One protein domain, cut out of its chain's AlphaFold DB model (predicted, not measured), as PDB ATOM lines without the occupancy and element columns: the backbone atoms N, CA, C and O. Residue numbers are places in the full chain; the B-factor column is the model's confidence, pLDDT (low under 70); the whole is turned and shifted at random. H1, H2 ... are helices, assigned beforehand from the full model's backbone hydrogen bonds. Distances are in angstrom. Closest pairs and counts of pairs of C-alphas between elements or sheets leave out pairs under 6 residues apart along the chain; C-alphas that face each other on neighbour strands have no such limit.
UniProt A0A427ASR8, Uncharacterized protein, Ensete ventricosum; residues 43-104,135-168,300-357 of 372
ATOM      1  N   PHE A  43       6.974  37.883 -46.914       61.44
ATOM      2  CA  PHE A  43       8.331  38.431 -47.116       61.44
ATOM      3  C   PHE A  43       8.404  39.567 -48.168       61.44
ATOM      4  O   PHE A  43       9.056  39.456 -49.204       61.44
ATOM      5  N   ARG A  44       7.743  40.695 -47.909       75.19
ATOM      6  CA  ARG A  44       7.838  41.920 -48.706       75.19
ATOM      7  C   ARG A  44       9.061  42.709 -48.253       75.19
ATOM      8  O   ARG A  44       9.232  42.966 -47.062       75.19
ATOM      9  N   GLU A  45       9.869  43.144 -49.217       81.00
ATOM     10  CA  GLU A  45      11.140  43.856 -49.001       81.00
ATOM     11  C   GLU A  45      10.978  45.053 -48.040       81.00
ATOM     12  O   GLU A  45      11.711  45.174 -47.060       81.00
ATOM     13  N   ARG A  46       9.932  45.875 -48.225       81.50
ATOM     14  CA  ARG A  46       9.638  47.038 -47.360       81.50
ATOM     15  C   ARG A  46       9.367  46.697 -45.900       81.50
ATOM     16  O   ARG A  46       9.797  47.419 -45.007       81.50
ATOM     17  N   THR A  47       8.658  45.606 -45.658       81.38
ATOM     18  CA  THR A  47       8.300  45.171 -44.311       81.38
ATOM     19  C   THR A  47       9.530  44.685 -43.556       81.38
ATOM     20  O   THR A  47       9.751  45.087 -42.417       81.38
ATOM     21  N   VAL A  48      10.367  43.878 -44.216       82.31
ATOM     22  CA  VAL A  48      11.641  43.411 -43.652       82.31
ATOM     23  C   VAL A  48      12.557  44.596 -43.340       82.31
ATOM     24  O   VAL A  48      13.105  44.661 -42.241       82.31
ATOM     25  N   GLY A  49      12.662  45.559 -44.262       80.88
ATOM     26  CA  GLY A  49      13.467  46.762 -44.059       80.88
ATOM     27  C   GLY A  49      13.021  47.582 -42.846       80.88
ATOM     28  O   GLY A  49      13.837  47.882 -41.977       80.88
ATOM     29  N   ALA A  50      11.717  47.848 -42.717       79.94
ATOM     30  CA  ALA A  50      11.165  48.588 -41.583       79.94
ATOM     31  C   ALA A  50      11.472  47.919 -40.230       79.94
ATOM     32  O   ALA A  50      11.851  48.596 -39.274       79.94
ATOM     33  N   PHE A  51      11.351  46.590 -40.134       79.06
ATOM     34  CA  PHE A  51      11.652  45.864 -38.894       79.06
ATOM     35  C   PHE A  51      13.116  45.980 -38.481       79.06
ATOM     36  O   PHE A  51      13.411  46.184 -37.302       79.06
ATOM     37  N   ILE A  52      14.033  45.892 -39.438       82.44
ATOM     38  CA  ILE A  52      15.468  45.984 -39.161       82.44
ATOM     39  C   ILE A  52      15.823  47.399 -38.692       82.44
ATOM     40  O   ILE A  52      16.517  47.550 -37.687       82.44
ATOM     41  N   THR A  53      15.238  48.436 -39.296       80.31
ATOM     42  CA  THR A  53      15.392  49.824 -38.826       80.31
ATOM     43  C   THR A  53      14.763  50.065 -37.441       80.31
ATOM     44  O   THR A  53      15.262  50.880 -36.650       80.31
ATOM     45  N   MET A  54      13.692  49.336 -37.102       75.75
ATOM     46  CA  MET A  54      13.090  49.322 -35.760       75.75
ATOM     47  C   MET A  54      13.919  48.543 -34.721       75.75
ATOM     48  O   MET A  54      13.584  48.575 -33.540       75.75
ATOM     49  N   GLY A  55      15.024  47.904 -35.119       76.44
ATOM     50  CA  GLY A  55      15.919  47.182 -34.212       76.44
ATOM     51  C   GLY A  55      15.515  45.729 -33.962       76.44
ATOM     52  O   GLY A  55      15.902  45.154 -32.945       76.44
ATOM     53  N   ALA A  56      14.741  45.123 -34.865       79.44
ATOM     54  CA  ALA A  56      14.470  43.691 -34.830       79.44
ATOM     55  C   ALA A  56      15.779  42.891 -34.914       79.44
ATOM     56  O   ALA A  56      16.600  43.147 -35.790       79.44
ATOM     57  N   ALA A  57      15.951  41.886 -34.049       79.31
ATOM     58  CA  ALA A  57      17.112  41.002 -34.098       79.31
ATOM     59  C   ALA A  57      16.974  39.991 -35.259       79.31
ATOM     60  O   ALA A  57      16.132  39.091 -35.182       79.31
ATOM     61  N   PRO A  58      17.800  40.072 -36.322       80.00
ATOM     62  CA  PRO A  58      17.684  39.192 -37.493       80.00
ATOM     63  C   PRO A  58      18.133  37.743 -37.222       80.00
ATOM     64  O   PRO A  58      17.881  36.860 -38.039       80.00
ATOM     65  N   GLY A  59      18.777  37.488 -36.078       80.44
ATOM     66  CA  GLY A  59      19.245  36.165 -35.653       80.44
ATOM     67  C   GLY A  59      18.315  35.410 -34.694       80.44
ATOM     68  O   GLY A  59      18.697  34.340 -34.223       80.44
ATOM     69  N   LEU A  60      17.134  35.950 -34.362       81.12
ATOM     70  CA  LEU A  60      16.220  35.333 -33.393       81.12
ATOM     71  C   LEU A  60      15.632  34.019 -33.931       81.12
ATOM     72  O   LEU A  60      15.206  33.952 -35.078       81.12
ATOM     73  N   LEU A  61      15.600  32.975 -33.105       82.12
ATOM     74  CA  LEU A  61      15.112  31.655 -33.505       82.12
ATOM     75  C   LEU A  61      13.604  31.533 -33.295       82.12
ATOM     76  O   LEU A  61      13.080  31.986 -32.280       82.12
ATOM     77  N   THR A  62      12.931  30.862 -34.227       80.00
ATOM     78  CA  THR A  62      11.551  30.416 -34.020       80.00
ATOM     79  C   THR A  62      11.473  29.313 -32.971       80.00
ATOM     80  O   THR A  62      12.442  28.577 -32.761       80.00
ATOM     81  N   ASP A  63      10.283  29.141 -32.392       77.62
ATOM     82  CA  ASP A  63      10.013  28.060 -31.449       77.62
ATOM     83  C   ASP A  63      10.351  26.681 -32.060       77.62
ATOM     84  O   ASP A  63      10.118  26.451 -33.258       77.62
ATOM     85  N   PRO A  64      10.949  25.767 -31.272       80.94
ATOM     86  CA  PRO A  64      11.339  24.450 -31.750       80.94
ATOM     87  C   PRO A  64      10.095  23.635 -32.107       80.94
ATOM     88  O   PRO A  64       9.167  23.486 -31.314       80.94
ATOM     89  N   THR A  65      10.091  23.087 -33.317       77.19
ATOM     90  CA  THR A  65       9.027  22.214 -33.833       77.19
ATOM     91  C   THR A  65       9.571  20.791 -33.973       77.19
ATOM     92  O   THR A  65      10.789  20.623 -34.054       77.19
ATOM     93  N   PRO A  66       8.724  19.746 -34.021       74.75
ATOM     94  CA  PRO A  66       9.199  18.369 -34.205       74.75
ATOM     95  C   PRO A  66      10.031  18.178 -35.486       74.75
ATOM     96  O   PRO A  66      10.913  17.326 -35.514       74.75
ATOM     97  N   GLU A  67       9.808  18.995 -36.518       79.06
ATOM     98  CA  GLU A  67      10.613  19.001 -37.746       79.06
ATOM     99  C   GLU A  67      11.938  19.780 -37.602       79.06
ATOM    100  O   GLU A  67      12.918  19.476 -38.281       79.06
ATOM    101  N   PHE A  68      11.989  20.784 -36.717       78.25
ATOM    102  CA  PHE A  68      13.157  21.644 -36.478       78.25
ATOM    103  C   PHE A  68      13.415  21.787 -34.975       78.25
ATOM    104  O   PHE A  68      13.049  22.810 -34.382       78.25
ATOM    105  N   PRO A  69      14.083  20.801 -34.344       77.94
ATOM    106  CA  PRO A  69      14.295  20.788 -32.894       77.94
ATOM    107  C   PRO A  69      15.188  21.934 -32.398       77.94
ATOM    108  O   PRO A  69      15.142  22.295 -31.228       77.94
ATOM    109  N   SER A  70      15.992  22.534 -33.281       73.62
ATOM    110  CA  SER A  70      16.909  23.640 -32.974       73.62
ATOM    111  C   SER A  70      16.384  25.030 -33.367       73.62
ATOM    112  O   SER A  70      17.137  26.006 -33.250       73.62
ATOM    113  N   GLY A  71      15.122  25.118 -33.814       82.94
ATOM    114  CA  GLY A  71      14.494  26.335 -34.339       82.94
ATOM    115  C   GLY A  71      14.990  26.717 -35.740       82.94
ATOM    116  O   GLY A  71      15.969  26.171 -36.255       82.94
ATOM    117  N   ARG A  72      14.311  27.666 -36.392       84.06
ATOM    118  CA  ARG A  72      14.716  28.226 -37.692       84.06
ATOM    119  C   ARG A  72      15.036  29.711 -37.548       84.06
ATOM    120  O   ARG A  72      14.429  30.411 -36.744       84.06
ATOM    121  N   THR A  73      15.991  30.189 -38.343       87.38
ATOM    122  CA  THR A  73      16.291  31.625 -38.444       87.38
ATOM    123  C   THR A  73      15.353  32.307 -39.453       87.38
ATOM    124  O   THR A  73      14.863  31.643 -40.373       87.38
ATOM    125  N   PRO A  74      15.142  33.633 -39.368       86.81
ATOM    126  CA  PRO A  74      14.397  34.396 -40.368       86.81
ATOM    127  C   PRO A  74      14.978  34.225 -41.778       86.81
ATOM    128  O   PRO A  74      14.231  34.096 -42.746       86.81
ATOM    129  N   ALA A  75      16.307  34.126 -41.889       89.44
ATOM    130  CA  ALA A  75      16.999  33.839 -43.145       89.44
ATOM    131  C   ALA A  75      16.661  32.443 -43.707       89.44
ATOM    132  O   ALA A  75      16.499  32.274 -44.915       89.44
ATOM    133  N   ASP A  76      16.518  31.435 -42.842       88.19
ATOM    134  CA  ASP A  76      16.127  30.087 -43.258       88.19
ATOM    135  C   ASP A  76      14.684  30.016 -43.748       88.19
ATOM    136  O   ASP A  76      14.409  29.304 -44.713       88.19
ATOM    137  N   LEU A  77      13.782  30.768 -43.119       87.00
ATOM    138  CA  LEU A  77      12.394  30.882 -43.559       87.00
ATOM    139  C   LEU A  77      12.291  31.626 -44.894       87.00
ATOM    140  O   LEU A  77      11.604  31.154 -45.798       87.00
ATOM    141  N   ALA A  78      13.042  32.719 -45.062       88.00
ATOM    142  CA  ALA A  78      13.096  33.466 -46.320       88.00
ATOM    143  C   ALA A  78      13.578  32.574 -47.468       88.00
ATOM    144  O   ALA A  78      12.990  32.558 -48.548       88.00
ATOM    145  N   SER A  79      14.620  31.778 -47.214       89.88
ATOM    146  CA  SER A  79      15.152  30.876 -48.227       89.88
ATOM    147  C   SER A  79      14.235  29.689 -48.511       89.88
ATOM    148  O   SER A  79      14.214  29.243 -49.656       89.88
ATOM    149  N   ALA A  80      13.511  29.169 -47.514       87.75
ATOM    150  CA  ALA A  80      12.521  28.109 -47.718       87.75
ATOM    151  C   ALA A  80      11.355  28.585 -48.600       87.75
ATOM    152  O   ALA A  80      10.847  27.811 -49.402       87.75
ATOM    153  N   ASN A  81      11.013  29.874 -48.518       85.75
ATOM    154  CA  ASN A  81      10.000  30.522 -49.354       85.75
ATOM    155  C   ASN A  81      10.540  31.015 -50.714       85.75
ATOM    156  O   ASN A  81       9.832  31.698 -51.444       85.75
ATOM    157  N   GLY A  82      11.793  30.700 -51.068       87.19
ATOM    158  CA  GLY A  82      12.393  31.055 -52.362       87.19
ATOM    159  C   GLY A  82      13.010  32.458 -52.446       87.19
ATOM    160  O   GLY A  82      13.658  32.779 -53.441       87.19
ATOM    161  N   HIS A  83      12.911  33.281 -51.400       90.38
ATOM    162  CA  HIS A  83      13.485  34.629 -51.373       90.38
ATOM    163  C   HIS A  83      14.966  34.613 -50.983       90.38
ATOM    164  O   HIS A  83      15.349  34.931 -49.853       90.38
ATOM    165  N   LYS A  84      15.823  34.238 -51.936       92.38
ATOM    166  CA  LYS A  84      17.276  34.133 -51.730       92.38
ATOM    167  C   LYS A  84      17.929  35.482 -51.399       92.38
ATOM    168  O   LYS A  84      18.826  35.510 -50.561       92.38
ATOM    169  N   GLY A  85      17.459  36.587 -51.987       91.50
ATOM    170  CA  GLY A  85      17.981  37.934 -51.717       91.50
ATOM    171  C   GLY A  85      17.728  38.388 -50.280       91.50
ATOM    172  O   GLY A  85      18.654  38.772 -49.567       91.50
ATOM    173  N   ILE A  86      16.482  38.236 -49.818       90.81
ATOM    174  CA  ILE A  86      16.084  38.545 -48.433       90.81
ATOM    175  C   ILE A  86      16.804  37.619 -47.444       90.81
ATOM    176  O   ILE A  86      17.271  38.069 -46.399       90.81
ATOM    177  N   ALA A  87      16.941  36.331 -47.776       92.69
ATOM    178  CA  ALA A  87      17.680  35.380 -46.952       92.69
ATOM    179  C   ALA A  87      19.156  35.773 -46.792       92.69
ATOM    180  O   ALA A  87      19.681  35.708 -45.681       92.69
ATOM    181  N   GLY A  88      19.810  36.197 -47.879       93.31
ATOM    182  CA  GLY A  88      21.181  36.705 -47.856       93.31
ATOM    183  C   GLY A  88      21.320  37.945 -46.973       93.31
ATOM    184  O   GLY A  88      22.176  37.966 -46.093       93.31
ATOM    185  N   PHE A  89      20.419  38.918 -47.128       93.25
ATOM    186  CA  PHE A  89      20.414  40.145 -46.326       93.25
ATOM    187  C   PHE A  89      20.253  39.880 -44.824       93.25
ATOM    188  O   PHE A  89      21.004  40.400 -43.999       93.25
ATOM    189  N   LEU A  90      19.277  39.044 -44.456       91.94
ATOM    190  CA  LEU A  90      19.021  38.677 -43.061       91.94
ATOM    191  C   LEU A  90      20.192  37.893 -42.461       91.94
ATOM    192  O   LEU A  90      20.537  38.098 -41.298       91.94
ATOM    193  N   ALA A  91      20.819  37.016 -43.249       93.81
ATOM    194  CA  ALA A  91      21.985  36.252 -42.824       93.81
ATOM    195  C   ALA A  91      23.206  37.150 -42.572       93.81
ATOM    196  O   ALA A  91      23.853  37.008 -41.534       93.81
ATOM    197  N   GLU A  92      23.498  38.096 -43.470       94.00
ATOM    198  CA  GLU A  92      24.567  39.078 -43.265       94.00
ATOM    199  C   GLU A  92      24.276  39.960 -42.048       94.00
ATOM    200  O   GLU A  92      25.106  40.036 -41.143       94.00
ATOM    201  N   SER A  93      23.076  40.545 -41.976       90.69
ATOM    202  CA  SER A  93      22.645  41.397 -40.859       90.69
ATOM    203  C   SER A  93      22.723  40.667 -39.513       90.69
ATOM    204  O   SER A  93      23.076  41.259 -38.496       90.69
ATOM    205  N   SER A  94      22.432  39.362 -39.487       91.88
ATOM    206  CA  SER A  94      22.591  38.528 -38.293       91.88
ATOM    207  C   SER A  94      24.046  38.356 -37.879       91.88
ATOM    208  O   SER A  94      24.326  38.382 -36.681       91.88
ATOM    209  N   LEU A  95      24.967  38.166 -38.824       92.00
ATOM    210  CA  LEU A  95      26.388  37.994 -38.517       92.00
ATOM    211  C   LEU A  95      27.025  39.314 -38.072       92.00
ATOM    212  O   LEU A  95      27.765  39.333 -37.089       92.00
ATOM    213  N   THR A  96      26.708  40.420 -38.743       90.88
ATOM    214  CA  THR A  96      27.232  41.749 -38.400       90.88
ATOM    215  C   THR A  96      26.659  42.262 -37.078       90.88
ATOM    216  O   THR A  96      27.415  42.744 -36.234       90.88
ATOM    217  N   SER A  97      25.357  42.071 -36.826       88.81
ATOM    218  CA  SER A  97      24.731  42.394 -35.538       88.81
ATOM    219  C   SER A  97      25.330  41.568 -34.396       88.81
ATOM    220  O   SER A  97      25.715  42.130 -33.369       88.81
ATOM    221  N   HIS A  98      25.517  40.258 -34.588       88.31
ATOM    222  CA  HIS A  98      26.138  39.399 -33.579       88.31
ATOM    223  C   HIS A  98      27.589  39.805 -33.286       88.31
ATOM    224  O   HIS A  98      27.980  39.888 -32.124       88.31
ATOM    225  N   LEU A  99      28.372  40.145 -34.315       88.19
ATOM    226  CA  LEU A  99      29.720  40.680 -34.132       88.19
ATOM    227  C   LEU A  99      29.716  41.988 -33.340       88.19
ATOM    228  O   LEU A  99      30.528  42.151 -32.427       88.19
ATOM    229  N   SER A 100      28.816  42.915 -33.678       86.06
ATOM    230  CA  SER A 100      28.719  44.201 -32.982       86.06
ATOM    231  C   SER A 100      28.382  44.005 -31.501       86.06
ATOM    232  O   SER A 100      29.032  44.599 -30.646       86.06
ATOM    233  N   SER A 101      27.478  43.070 -31.186       84.12
ATOM    234  CA  SER A 101      27.162  42.685 -29.809       84.12
ATOM    235  C   SER A 101      28.372  42.119 -29.065       84.12
ATOM    236  O   SER A 101      28.498  42.372 -27.875       84.12
ATOM    237  N   LEU A 102      29.249  41.363 -29.733       78.38
ATOM    238  CA  LEU A 102      30.448  40.789 -29.108       78.38
ATOM    239  C   LEU A 102      31.575  41.815 -28.923       78.38
ATOM    240  O   LEU A 102      32.389  41.670 -28.018       78.38
ATOM    241  N   THR A 103      31.638  42.840 -29.775       69.88
ATOM    242  CA  THR A 103      32.678  43.886 -29.721       69.88
ATOM    243  C   THR A 103      32.374  44.939 -28.647       69.88
ATOM    244  O   THR A 103      33.288  45.562 -28.113       69.88
ATOM    245  N   LEU A 104      31.100  45.110 -28.276       56.19
ATOM    246  CA  LEU A 104      30.648  46.023 -27.216       56.19
ATOM    247  C   LEU A 104      30.893  45.511 -25.782       56.19
ATOM    248  O   LEU A 104      30.543  46.217 -24.836       56.19
ATOM    249  N   LEU A 135      25.310  48.835 -66.313       66.62
ATOM    250  CA  LEU A 135      25.798  49.535 -65.124       66.62
ATOM    251  C   LEU A 135      25.046  49.099 -63.848       66.62
ATOM    252  O   LEU A 135      25.610  49.116 -62.757       66.62
ATOM    253  N   GLN A 136      23.784  48.667 -63.965       66.69
ATOM    254  CA  GLN A 136      22.946  48.297 -62.824       66.69
ATOM    255  C   GLN A 136      23.220  46.868 -62.338       66.69
ATOM    256  O   GLN A 136      23.357  46.651 -61.127       66.69
ATOM    257  N   ALA A 137      23.395  45.910 -63.253       68.50
ATOM    258  CA  ALA A 137      23.815  44.554 -62.896       68.50
ATOM    259  C   ALA A 137      25.223  44.533 -62.275       68.50
ATOM    260  O   ALA A 137      25.434  43.843 -61.271       68.50
ATOM    261  N   GLY A 138      26.158  45.345 -62.789       77.44
ATOM    262  CA  GLY A 138      27.515  45.471 -62.240       77.44
ATOM    263  C   GLY A 138      27.540  45.990 -60.798       77.44
ATOM    264  O   GLY A 138      28.242  45.444 -59.942       77.44
ATOM    265  N   LEU A 139      26.706  46.988 -60.489       79.62
ATOM    266  CA  LEU A 139      26.578  47.523 -59.133       79.62
ATOM    267  C   LEU A 139      25.899  46.528 -58.171       79.62
ATOM    268  O   LEU A 139      26.334  46.395 -57.027       79.62
ATOM    269  N   SER A 140      24.886  45.779 -58.626       86.56
ATOM    270  CA  SER A 140      24.248  44.722 -57.816       86.56
ATOM    271  C   SER A 140      25.215  43.592 -57.450       86.56
ATOM    272  O   SER A 140      25.198  43.086 -56.327       86.56
ATOM    273  N   LEU A 141      26.106  43.226 -58.379       87.31
ATOM    274  CA  LEU A 141      27.136  42.225 -58.143       87.31
ATOM    275  C   LEU A 141      28.144  42.724 -57.107       87.31
ATOM    276  O   LEU A 141      28.438  41.993 -56.162       87.31
ATOM    277  N   LYS A 142      28.609  43.970 -57.235       89.38
ATOM    278  CA  LYS A 142      29.533  44.591 -56.278       89.38
ATOM    279  C   LYS A 142      28.977  44.590 -54.850       89.38
ATOM    280  O   LYS A 142      29.664  44.140 -53.936       89.38
ATOM    281  N   ASP A 143      27.727  45.011 -54.664       89.25
ATOM    282  CA  ASP A 143      27.077  45.005 -53.344       89.25
ATOM    283  C   ASP A 143      26.917  43.585 -52.785       89.25
ATOM    284  O   ASP A 143      27.051  43.346 -51.587       89.25
ATOM    285  N   SER A 144      26.639  42.613 -53.653       90.88
ATOM    286  CA  SER A 144      26.490  41.219 -53.240       90.88
ATOM    287  C   SER A 144      27.831  40.577 -52.837       90.88
ATOM    288  O   SER A 144      27.882  39.759 -51.917       90.88
ATOM    289  N   LEU A 145      28.940  40.973 -53.476       91.50
ATOM    290  CA  LEU A 145      30.291  40.516 -53.136       91.50
ATOM    291  C   LEU A 145      30.802  41.162 -51.846       91.50
ATOM    292  O   LEU A 145      31.373  40.464 -51.000       91.50
ATOM    293  N   SER A 146      30.534  42.456 -51.645       91.31
ATOM    294  CA  SER A 146      30.855  43.131 -50.384       91.31
ATOM    295  C   SER A 146      30.103  42.491 -49.210       91.31
ATOM    296  O   SER A 146      30.712  42.239 -48.170       91.31
ATOM    297  N   ALA A 147      28.844  42.079 -49.411       92.12
ATOM    298  CA  ALA A 147      28.072  41.320 -48.427       92.12
ATOM    299  C   ALA A 147      28.736  39.986 -48.041       92.12
ATOM    300  O   ALA A 147      28.828  39.637 -46.861       92.12
ATOM    301  N   VAL A 148      29.263  39.231 -49.016       93.75
ATOM    302  CA  VAL A 148      30.007  37.984 -48.745       93.75
ATOM    303  C   VAL A 148      31.280  38.261 -47.956       93.75
ATOM    304  O   VAL A 148      31.583  37.518 -47.016       93.75
ATOM    305  N   ARG A 149      32.023  39.314 -48.312       92.25
ATOM    306  CA  ARG A 149      33.247  39.714 -47.607       92.25
ATOM    307  C   ARG A 149      32.936  40.086 -46.159       92.25
ATOM    308  O   ARG A 149      33.551  39.518 -45.256       92.25
ATOM    309  N   ASN A 150      31.931  40.931 -45.939       92.00
ATOM    310  CA  ASN A 150      31.470  41.342 -44.613       92.00
ATOM    311  C   ASN A 150      31.023  40.144 -43.772       92.00
ATOM    312  O   ASN A 150      31.502  39.960 -42.655       92.00
ATOM    313  N   ALA A 151      30.158  39.287 -44.319       93.62
ATOM    314  CA  ALA A 151      29.668  38.100 -43.629       93.62
ATOM    315  C   ALA A 151      30.811  37.136 -43.262       93.62
ATOM    316  O   ALA A 151      30.856  36.619 -42.144       93.62
ATOM    317  N   SER A 152      31.764  36.925 -44.175       93.25
ATOM    318  CA  SER A 152      32.915  36.038 -43.960       93.25
ATOM    319  C   SER A 152      33.864  36.584 -42.894       93.25
ATOM    320  O   SER A 152      34.273  35.846 -41.996       93.25
ATOM    321  N   GLN A 153      34.175  37.883 -42.949       91.44
ATOM    322  CA  GLN A 153      34.976  38.555 -41.926       91.44
ATOM    323  C   GLN A 153      34.272  38.540 -40.566       91.44
ATOM    324  O   GLN A 153      34.910  38.264 -39.548       91.44
ATOM    325  N   ALA A 154      32.957  38.777 -40.542       90.38
ATOM    326  CA  ALA A 154      32.175  38.751 -39.317       90.38
ATOM    327  C   ALA A 154      32.185  37.362 -38.671       90.38
ATOM    328  O   ALA A 154      32.513  37.233 -37.492       90.38
ATOM    329  N   ALA A 155      31.924  36.311 -39.452       90.75
ATOM    330  CA  ALA A 155      31.989  34.934 -38.976       90.75
ATOM    331  C   ALA A 155      33.388  34.578 -38.445       90.75
ATOM    332  O   ALA A 155      33.501  34.026 -37.352       90.75
ATOM    333  N   ALA A 156      34.458  34.939 -39.165       89.88
ATOM    334  CA  ALA A 156      35.833  34.686 -38.731       89.88
ATOM    335  C   ALA A 156      36.148  35.341 -37.375       89.88
ATOM    336  O   ALA A 156      36.710  34.693 -36.489       89.88
ATOM    337  N   ARG A 157      35.732  36.598 -37.179       86.81
ATOM    338  CA  ARG A 157      35.897  37.316 -35.906       86.81
ATOM    339  C   ARG A 157      35.081  36.679 -34.781       86.81
ATOM    340  O   ARG A 157      35.607  36.489 -33.688       86.81
ATOM    341  N   ILE A 158      33.842  36.259 -35.047       87.94
ATOM    342  CA  ILE A 158      33.018  35.537 -34.062       87.94
ATOM    343  C   ILE A 158      33.699  34.222 -33.640       87.94
ATOM    344  O   ILE A 158      33.798  33.936 -32.445       87.94
ATOM    345  N   TYR A 159      34.240  33.446 -34.588       88.00
ATOM    346  CA  TYR A 159      34.993  32.227 -34.269       88.00
ATOM    347  C   TYR A 159      36.218  32.507 -33.394       88.00
ATOM    348  O   TYR A 159      36.487  31.757 -32.453       88.00
ATOM    349  N   GLN A 160      36.956  33.584 -33.675       84.62
ATOM    350  CA  GLN A 160      38.097  33.996 -32.857       84.62
ATOM    351  C   GLN A 160      37.665  34.341 -31.427       84.62
ATOM    352  O   GLN A 160      38.260  33.828 -30.478       84.62
ATOM    353  N   VAL A 161      36.593  35.124 -31.263       84.44
ATOM    354  CA  VAL A 161      36.034  35.463 -29.944       84.44
ATOM    355  C   VAL A 161      35.635  34.196 -29.182       84.44
ATOM    356  O   VAL A 161      36.044  34.015 -28.034       84.44
ATOM    357  N   PHE A 162      34.930  33.256 -29.818       83.38
ATOM    358  CA  PHE A 162      34.558  31.987 -29.183       83.38
ATOM    359  C   PHE A 162      35.761  31.123 -28.805       83.38
ATOM    360  O   PHE A 162      35.755  30.478 -27.751       83.38
ATOM    361  N   ARG A 163      36.817  31.128 -29.623       81.88
ATOM    362  CA  ARG A 163      38.069  30.436 -29.310       81.88
ATOM    363  C   ARG A 163      38.715  31.032 -28.058       81.88
ATOM    364  O   ARG A 163      39.047  30.282 -27.140       81.88
ATOM    365  N   VAL A 164      38.827  32.358 -27.982       81.19
ATOM    366  CA  VAL A 164      39.379  33.074 -26.821       81.19
ATOM    367  C   VAL A 164      38.536  32.825 -25.566       81.19
ATOM    368  O   VAL A 164      39.086  32.435 -24.534       81.19
ATOM    369  N   GLN A 165      37.211  32.957 -25.643       80.38
ATOM    370  CA  GLN A 165      36.303  32.690 -24.520       80.38
ATOM    371  C   GLN A 165      36.391  31.234 -24.037       80.38
ATOM    372  O   GLN A 165      36.393  30.971 -22.832       80.38
ATOM    373  N   SER A 166      36.530  30.271 -24.956       77.12
ATOM    374  CA  SER A 166      36.713  28.863 -24.593       77.12
ATOM    375  C   SER A 166      38.026  28.621 -23.848       77.12
ATOM    376  O   SER A 166      38.044  27.790 -22.937       77.12
ATOM    377  N   PHE A 167      39.117  29.292 -24.228       76.06
ATOM    378  CA  PHE A 167      40.386  29.188 -23.505       76.06
ATOM    379  C   PHE A 167      40.290  29.798 -22.108       76.06
ATOM    380  O   PHE A 167      40.716  29.163 -21.145       76.06
ATOM    381  N   HIS A 168      39.669  30.974 -21.976       78.06
ATOM    382  CA  HIS A 168      39.448  31.612 -20.677       78.06
ATOM    383  C   HIS A 168      38.623  30.723 -19.743       78.06
ATOM    384  O   HIS A 168      38.998  30.539 -18.587       78.06
ATOM    385  N   GLU A 300      27.775  20.867 -27.551       78.62
ATOM    386  CA  GLU A 300      26.634  20.816 -28.464       78.62
ATOM    387  C   GLU A 300      26.109  22.212 -28.808       78.62
ATOM    388  O   GLU A 300      25.938  22.525 -29.986       78.62
ATOM    389  N   GLY A 301      25.957  23.101 -27.822       79.81
ATOM    390  CA  GLY A 301      25.555  24.490 -28.067       79.81
ATOM    391  C   GLY A 301      26.530  25.254 -28.979       79.81
ATOM    392  O   GLY A 301      26.112  26.066 -29.813       79.81
ATOM    393  N   ARG A 302      27.835  24.953 -28.889       78.69
ATOM    394  CA  ARG A 302      28.853  25.501 -29.801       78.69
ATOM    395  C   ARG A 302      28.704  24.953 -31.209       78.69
ATOM    396  O   ARG A 302      28.631  25.751 -32.138       78.69
ATOM    397  N   LYS A 303      28.588  23.632 -31.355       85.06
ATOM    398  CA  LYS A 303      28.355  22.983 -32.656       85.06
ATOM    399  C   LYS A 303      27.099  23.532 -33.332       85.06
ATOM    400  O   LYS A 303      27.122  23.815 -34.524       85.06
ATOM    401  N   GLN A 304      26.025  23.759 -32.573       85.81
ATOM    402  CA  GLN A 304      24.799  24.371 -33.092       85.81
ATOM    403  C   GLN A 304      25.025  25.813 -33.557       85.81
ATOM    404  O   GLN A 304      24.557  26.196 -34.627       85.81
ATOM    405  N   THR A 305      25.747  26.621 -32.779       84.69
ATOM    406  CA  THR A 305      26.033  28.019 -33.138       84.69
ATOM    407  C   THR A 305      26.943  28.109 -34.363       84.69
ATOM    408  O   THR A 305      26.672  28.889 -35.273       84.69
ATOM    409  N   GLU A 306      27.971  27.268 -34.441       88.00
ATOM    410  CA  GLU A 306      28.849  27.131 -35.606       88.00
ATOM    411  C   GLU A 306      28.076  26.699 -36.854       88.00
ATOM    412  O   GLU A 306      28.147  27.372 -37.884       88.00
ATOM    413  N   ALA A 307      27.254  25.655 -36.745       89.31
ATOM    414  CA  ALA A 307      26.409  25.206 -37.844       89.31
ATOM    415  C   ALA A 307      25.473  26.323 -38.335       89.31
ATOM    416  O   ALA A 307      25.298  26.499 -39.540       89.31
ATOM    417  N   ARG A 308      24.910  27.133 -37.425       88.81
ATOM    418  CA  ARG A 308      24.083  28.301 -37.783       88.81
ATOM    419  C   ARG A 308      24.884  29.361 -38.538       88.81
ATOM    420  O   ARG A 308      24.395  29.868 -39.543       88.81
ATOM    421  N   MET A 309      26.107  29.670 -38.107       90.25
ATOM    422  CA  MET A 309      26.969  30.634 -38.804       90.25
ATOM    423  C   MET A 309      27.369  30.137 -40.196       90.25
ATOM    424  O   MET A 309      27.278  30.887 -41.164       90.25
ATOM    425  N   GLN A 310      27.754  28.865 -40.325       92.62
ATOM    426  CA  GLN A 310      28.066  28.258 -41.624       92.62
ATOM    427  C   GLN A 310      26.845  28.265 -42.551       92.62
ATOM    428  O   GLN A 310      26.962  28.592 -43.733       92.62
ATOM    429  N   LYS A 311      25.656  27.980 -42.011       92.56
ATOM    430  CA  LYS A 311      24.396  28.051 -42.752       92.56
ATOM    431  C   LYS A 311      24.085  29.478 -43.207       92.56
ATOM    432  O   LYS A 311      23.726  29.662 -44.365       92.56
ATOM    433  N   ALA A 312      24.288  30.482 -42.353       93.56
ATOM    434  CA  ALA A 312      24.153  31.892 -42.719       93.56
ATOM    435  C   ALA A 312      25.114  32.272 -43.861       93.56
ATOM    436  O   ALA A 312      24.674  32.825 -44.867       93.56
ATOM    437  N   LEU A 313      26.391  31.877 -43.782       94.44
ATOM    438  CA  LEU A 313      27.360  32.080 -44.869       94.44
ATOM    439  C   LEU A 313      26.929  31.396 -46.171       94.44
ATOM    440  O   LEU A 313      27.069  31.977 -47.246       94.44
ATOM    441  N   ALA A 314      26.378  30.183 -46.091       95.19
ATOM    442  CA  ALA A 314      25.840  29.490 -47.255       95.19
ATOM    443  C   ALA A 314      24.664  30.259 -47.882       95.19
ATOM    444  O   ALA A 314      24.584  30.332 -49.108       95.19
ATOM    445  N   ARG A 315      23.795  30.896 -47.079       93.88
ATOM    446  CA  ARG A 315      22.713  31.755 -47.597       93.88
ATOM    447  C   ARG A 315      23.256  32.983 -48.321       93.88
ATOM    448  O   ARG A 315      22.828  33.231 -49.446       93.88
ATOM    449  N   VAL A 316      24.228  33.692 -47.742       95.06
ATOM    450  CA  VAL A 316      24.856  34.860 -48.392       95.06
ATOM    451  C   VAL A 316      25.532  34.443 -49.701       95.06
ATOM    452  O   VAL A 316      25.271  35.034 -50.743       95.06
ATOM    453  N   LYS A 317      26.304  33.346 -49.700       94.44
ATOM    454  CA  LYS A 317      26.908  32.794 -50.925       94.44
ATOM    455  C   LYS A 317      25.859  32.410 -51.970       94.44
ATOM    456  O   LYS A 317      26.054  32.675 -53.151       94.44
ATOM    457  N   SER A 318      24.741  31.817 -51.548       93.81
ATOM    458  CA  SER A 318      23.659  31.444 -52.462       93.81
ATOM    459  C   SER A 318      22.974  32.661 -53.083       93.81
ATOM    460  O   SER A 318      22.643  32.616 -54.258       93.81
ATOM    461  N   MET A 319      22.816  33.765 -52.345       93.81
ATOM    462  CA  MET A 319      22.262  35.019 -52.869       93.81
ATOM    463  C   MET A 319      23.138  35.596 -53.990       93.81
ATOM    464  O   MET A 319      22.605  36.025 -55.008       93.81
ATOM    465  N   VAL A 320      24.469  35.493 -53.878       93.00
ATOM    466  CA  VAL A 320      25.394  35.942 -54.933       93.00
ATOM    467  C   VAL A 320      25.316  35.081 -56.189       93.00
ATOM    468  O   VAL A 320      25.654  35.559 -57.259       93.00
ATOM    469  N   GLN A 321      24.877  33.826 -56.140       91.19
ATOM    470  CA  GLN A 321      24.870  32.984 -57.346       91.19
ATOM    471  C   GLN A 321      23.754  33.344 -58.338       91.19
ATOM    472  O   GLN A 321      23.925  33.124 -59.533       91.19
ATOM    473  N   TYR A 322      22.640  33.918 -57.869       92.12
ATOM    474  CA  TYR A 322      21.460  34.182 -58.699       92.12
ATOM    475  C   TYR A 322      21.277  35.691 -58.930       92.12
ATOM    476  O   TYR A 322      21.184  36.426 -57.946       92.12
ATOM    477  N   PRO A 323      21.168  36.176 -60.182       90.31
ATOM    478  CA  PRO A 323      21.048  37.610 -60.472       90.31
ATOM    479  C   PRO A 323      19.795  38.240 -59.844       90.31
ATOM    480  O   PRO A 323      19.894  39.265 -59.177       90.31
ATOM    481  N   GLU A 324      18.650  37.554 -59.910       89.88
ATOM    482  CA  GLU A 324      17.386  37.979 -59.281       89.88
ATOM    483  C   GLU A 324      17.524  38.204 -57.763       89.88
ATOM    484  O   GLU A 324      16.914  39.104 -57.179       89.88
ATOM    485  N   ALA A 325      18.357  37.390 -57.105       92.06
ATOM    486  CA  ALA A 325      18.605  37.485 -55.673       92.06
ATOM    487  C   ALA A 325      19.525  38.665 -55.324       92.06
ATOM    488  O   ALA A 325      19.308  39.304 -54.293       92.06
ATOM    489  N   ARG A 326      20.503  38.986 -56.186       92.94
ATOM    490  CA  ARG A 326      21.373  40.169 -56.043       92.94
ATOM    491  C   ARG A 326      20.569  41.457 -56.157       92.94
ATOM    492  O   ARG A 326      20.723  42.360 -55.339       92.94
ATOM    493  N   GLU A 327      19.666  41.524 -57.131       90.88
ATOM    494  CA  GLU A 327      18.778  42.674 -57.299       90.88
ATOM    495  C   GLU A 327      17.834  42.837 -56.107       90.88
ATOM    496  O   GLU A 327      17.679  43.941 -55.588       90.88
ATOM    497  N   GLN A 328      17.244  41.738 -55.626       90.81
ATOM    498  CA  GLN A 328      16.406  41.744 -54.425       90.81
ATOM    499  C   GLN A 328      17.175  42.213 -53.181       90.81
ATOM    500  O   GLN A 328      16.640  42.972 -52.373       90.81
ATOM    501  N   TYR A 329      18.431  41.791 -53.030       93.25
ATOM    502  CA  TYR A 329      19.313  42.244 -51.957       93.25
ATOM    503  C   TYR A 329      19.592  43.756 -52.051       93.25
ATOM    504  O   TYR A 329      19.435  44.474 -51.064       93.25
ATOM    505  N   ARG A 330      19.908  44.264 -53.249       89.94
ATOM    506  CA  ARG A 330      20.156  45.694 -53.480       89.94
ATOM    507  C   ARG A 330      18.915  46.557 -53.239       89.94
ATOM    508  O   ARG A 330      19.022  47.590 -52.586       89.94
ATOM    509  N   ARG A 331      17.728  46.131 -53.690       90.19
ATOM    510  CA  ARG A 331      16.469  46.842 -53.388       90.19
ATOM    511  C   ARG A 331      16.209  46.920 -51.887       90.19
ATOM    512  O   ARG A 331      15.799  47.962 -51.384       90.19
ATOM    513  N   LEU A 332      16.480  45.834 -51.164       89.88
ATOM    514  CA  LEU A 332      16.329  45.798 -49.714       89.88
ATOM    515  C   LEU A 332      17.329  46.726 -49.005       89.88
ATOM    516  O   LEU A 332      16.935  47.407 -48.061       89.88
ATOM    517  N   LEU A 333      18.576  46.809 -49.487       88.94
ATOM    518  CA  LEU A 333      19.551  47.795 -49.010       88.94
ATOM    519  C   LEU A 333      19.020  49.223 -49.163       88.94
ATOM    520  O   LEU A 333      19.014  49.960 -48.182       88.94
ATOM    521  N   THR A 334      18.514  49.586 -50.348       89.50
ATOM    522  CA  THR A 334      17.951  50.922 -50.611       89.50
ATOM    523  C   THR A 334      16.790  51.248 -49.670       89.50
ATOM    524  O   THR A 334      16.750  52.312 -49.061       89.50
ATOM    525  N   VAL A 335      15.871  50.302 -49.472       87.19
ATOM    526  CA  VAL A 335      14.745  50.457 -48.539       87.19
ATOM    527  C   VAL A 335      15.229  50.690 -47.104       87.19
ATOM    528  O   VAL A 335      14.694  51.538 -46.392       87.19
ATOM    529  N   VAL A 336      16.228  49.931 -46.648       86.00
ATOM    530  CA  VAL A 336      16.765  50.070 -45.288       86.00
ATOM    531  C   VAL A 336      17.465  51.416 -45.115       86.00
ATOM    532  O   VAL A 336      17.276  52.051 -44.078       86.00
ATOM    533  N   THR A 337      18.221  51.882 -46.114       86.44
ATOM    534  CA  THR A 337      18.862  53.204 -46.074       86.44
ATOM    535  C   THR A 337      17.833  54.329 -46.042       86.44
ATOM    536  O   THR A 337      17.941  55.206 -45.189       86.44
ATOM    537  N   GLU A 338      16.774  54.252 -46.856       86.38
ATOM    538  CA  GLU A 338      15.662  55.217 -46.842       86.38
ATOM    539  C   GLU A 338      15.008  55.305 -45.450       86.38
ATOM    540  O   GLU A 338      14.813  56.390 -44.892       86.38
ATOM    541  N   PHE A 339      14.704  54.157 -44.830       83.31
ATOM    542  CA  PHE A 339      14.138  54.136 -43.482       83.31
ATOM    543  C   PHE A 339      15.122  54.666 -42.429       83.31
ATOM    544  O   PHE A 339      14.707  55.370 -41.503       83.31
ATOM    545  N   GLN A 340      16.417  54.379 -42.556       81.62
ATOM    546  CA  GLN A 340      17.445  54.885 -41.645       81.62
ATOM    547  C   GLN A 340      17.541  56.419 -41.708       81.62
ATOM    548  O   GLN A 340      17.547  57.078 -40.667       81.62
ATOM    549  N   GLU A 341      17.544  56.998 -42.910       78.88
ATOM    550  CA  GLU A 341      17.564  58.449 -43.136       78.88
ATOM    551  C   GLU A 341      16.307  59.132 -42.576       78.88
ATOM    552  O   GLU A 341      16.389  60.166 -41.898       78.88
ATOM    553  N   SER A 342      15.136  58.514 -42.759       76.75
ATOM    554  CA  SER A 342      13.882  59.006 -42.176       76.75
ATOM    555  C   SER A 342      13.906  59.008 -40.639       76.75
ATOM    556  O   SER A 342      13.403  59.929 -39.999       76.75
ATOM    557  N   LYS A 343      14.564  58.024 -40.011       71.12
ATOM    558  CA  LYS A 343      14.712  57.950 -38.550       71.12
ATOM    559  C   LYS A 343      15.668  59.017 -38.021       71.12
ATOM    560  O   LYS A 343      15.395  59.631 -36.988       71.12
ATOM    561  N   VAL A 344      16.775  59.253 -38.726       68.62
ATOM    562  CA  VAL A 344      17.762  60.280 -38.362       68.62
ATOM    563  C   VAL A 344      17.143  61.672 -38.463       68.62
ATOM    564  O   VAL A 344      17.259  62.445 -37.513       68.62
ATOM    565  N   SER A 345      16.413  61.972 -39.538       64.12
ATOM    566  CA  SER A 345      15.717  63.258 -39.690       64.12
ATOM    567  C   SER A 345      14.670  63.490 -38.593       64.12
ATOM    568  O   SER A 345      14.658  64.560 -37.988       64.12
ATOM    569  N   LEU A 346      13.877  62.477 -38.231       64.25
ATOM    570  CA  LEU A 346      12.923  62.563 -37.115       64.25
ATOM    571  C   LEU A 346      13.619  62.780 -35.764       64.25
ATOM    572  O   LEU A 346      13.170  63.596 -34.957       64.25
ATOM    573  N   SER A 347      14.745  62.098 -35.526       64.62
ATOM    574  CA  SER A 347      15.548  62.299 -34.316       64.62
ATOM    575  C   SER A 347      16.164  63.699 -34.255       64.62
ATOM    576  O   SER A 347      16.155  64.323 -33.197       64.62
ATOM    577  N   TYR A 348      16.622  64.232 -35.390       64.25
ATOM    578  CA  TYR A 348      17.191  65.570 -35.495       64.25
ATOM    579  C   TYR A 348      16.131  66.645 -35.243       64.25
ATOM    580  O   TYR A 348      16.364  67.554 -34.455       64.25
ATOM    581  N   VAL A 349      14.931  66.501 -35.814       66.75
ATOM    582  CA  VAL A 349      13.799  67.410 -35.570       66.75
ATOM    583  C   VAL A 349      13.364  67.383 -34.100       66.75
ATOM    584  O   VAL A 349      13.130  68.442 -33.515       66.75
ATOM    585  N   LEU A 350      13.314  66.205 -33.467       65.50
ATOM    586  CA  LEU A 350      13.031  66.071 -32.032       65.50
ATOM    587  C   LEU A 350      14.108  66.738 -31.169       65.50
ATOM    588  O   LEU A 350      13.778  67.514 -30.275       65.50
ATOM    589  N   VAL A 351      15.388  66.492 -31.453       67.12
ATOM    590  CA  VAL A 351      16.510  67.099 -30.722       67.12
ATOM    591  C   VAL A 351      16.535  68.615 -30.919       67.12
ATOM    592  O   VAL A 351      16.662  69.345 -29.939       67.12
ATOM    593  N   CYS A 352      16.331  69.113 -32.139       63.41
ATOM    594  CA  CYS A 352      16.207  70.542 -32.419       63.41
ATOM    595  C   CYS A 352      15.022  71.164 -31.679       63.41
ATOM    596  O   CYS A 352      15.189  72.232 -31.103       63.41
ATOM    597  N   SER A 353      13.866  70.497 -31.621       65.69
ATOM    598  CA  SER A 353      12.684  70.984 -30.892       65.69
ATOM    599  C   SER A 353      12.920  71.035 -29.379       65.69
ATOM    600  O   SER A 353      12.588  72.027 -28.732       65.69
ATOM    601  N   ILE A 354      13.564  70.008 -28.814       68.25
ATOM    602  CA  ILE A 354      13.945  69.959 -27.395       68.25
ATOM    603  C   ILE A 354      14.991  71.038 -27.077       68.25
ATOM    604  O   ILE A 354      14.875  71.721 -26.061       68.25
ATOM    605  N   LEU A 355      15.986  71.239 -27.946       66.62
ATOM    606  CA  LEU A 355      16.998  72.287 -27.790       66.62
ATOM    607  C   LEU A 355      16.395  73.687 -27.928       66.62
ATOM    608  O   LEU A 355      16.771  74.570 -27.160       66.62
ATOM    609  N   LEU A 356      15.448  73.892 -28.850       65.44
ATOM    610  CA  LEU A 356      14.712  75.149 -28.979       65.44
ATOM    611  C   LEU A 356      13.939  75.426 -27.687       65.44
ATOM    612  O   LEU A 356      14.109  76.487 -27.092       65.44
ATOM    613  N   HIS A 357      13.181  74.443 -27.195       59.19
ATOM    614  CA  HIS A 357      12.412  74.549 -25.954       59.19
ATOM    615  C   HIS A 357      13.311  74.811 -24.731       59.19
ATOM    616  O   HIS A 357      13.006  75.667 -23.903       59.19
TER     617      HIS A 357
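This is residues 43 to 104, 135 to 168 and 300 to 357 of the 372 residues of an uncharacterized protein of Ensete ventricosum (UniProt A0A427ASR8). The longest helix, H6, makes a corner with H5, passes the core of H3, H4 and H5, and sticks out as an arm at residues 344 to 357. Short H1 packs on H6, and H2 on H3. The printed part, 154 residues with six named helices, H1 to H6 along the chain, is all helix and compact, radius of gyration of the C-alphas 17.3 A, spanning 55 by 43 by 31 A.

H6, residues 323 to 357, runs 51.3 A from C-alpha 323 at (21.048, 37.610, -60.472) to C-alpha 357 at (12.412, 74.549, -25.954). H4, 135 to 168, measures 49.8 A; H5, 300 to 321, 31.4 A; H3, 84 to 103, 28.6 A. H1 is residues 45 to 53, H2 74 to 80.

Residues 328 to 340 of H6 touch H1, closest C-alphas Gly 49 and Val 336, 4.8 A. H5 and H6 touch only at the corner, closest C-alphas Met 319 and Ala 325, 5.2 A. Residues 309 to 319 of H5 touch H3, closest C-alphas Gly 88 and Val 316, 4.1 A. H2 and H3 form a hairpin. In all six helices every O i to N i+4 pair is within hydrogen-bond range.

Cuts leave gaps of 38.4 A between C-alphas 104 and 135, and 18.5 A between 168 and 300. The link H1 to H2 is long. Twenty residues are under pLDDT 70, among them 344 to 357.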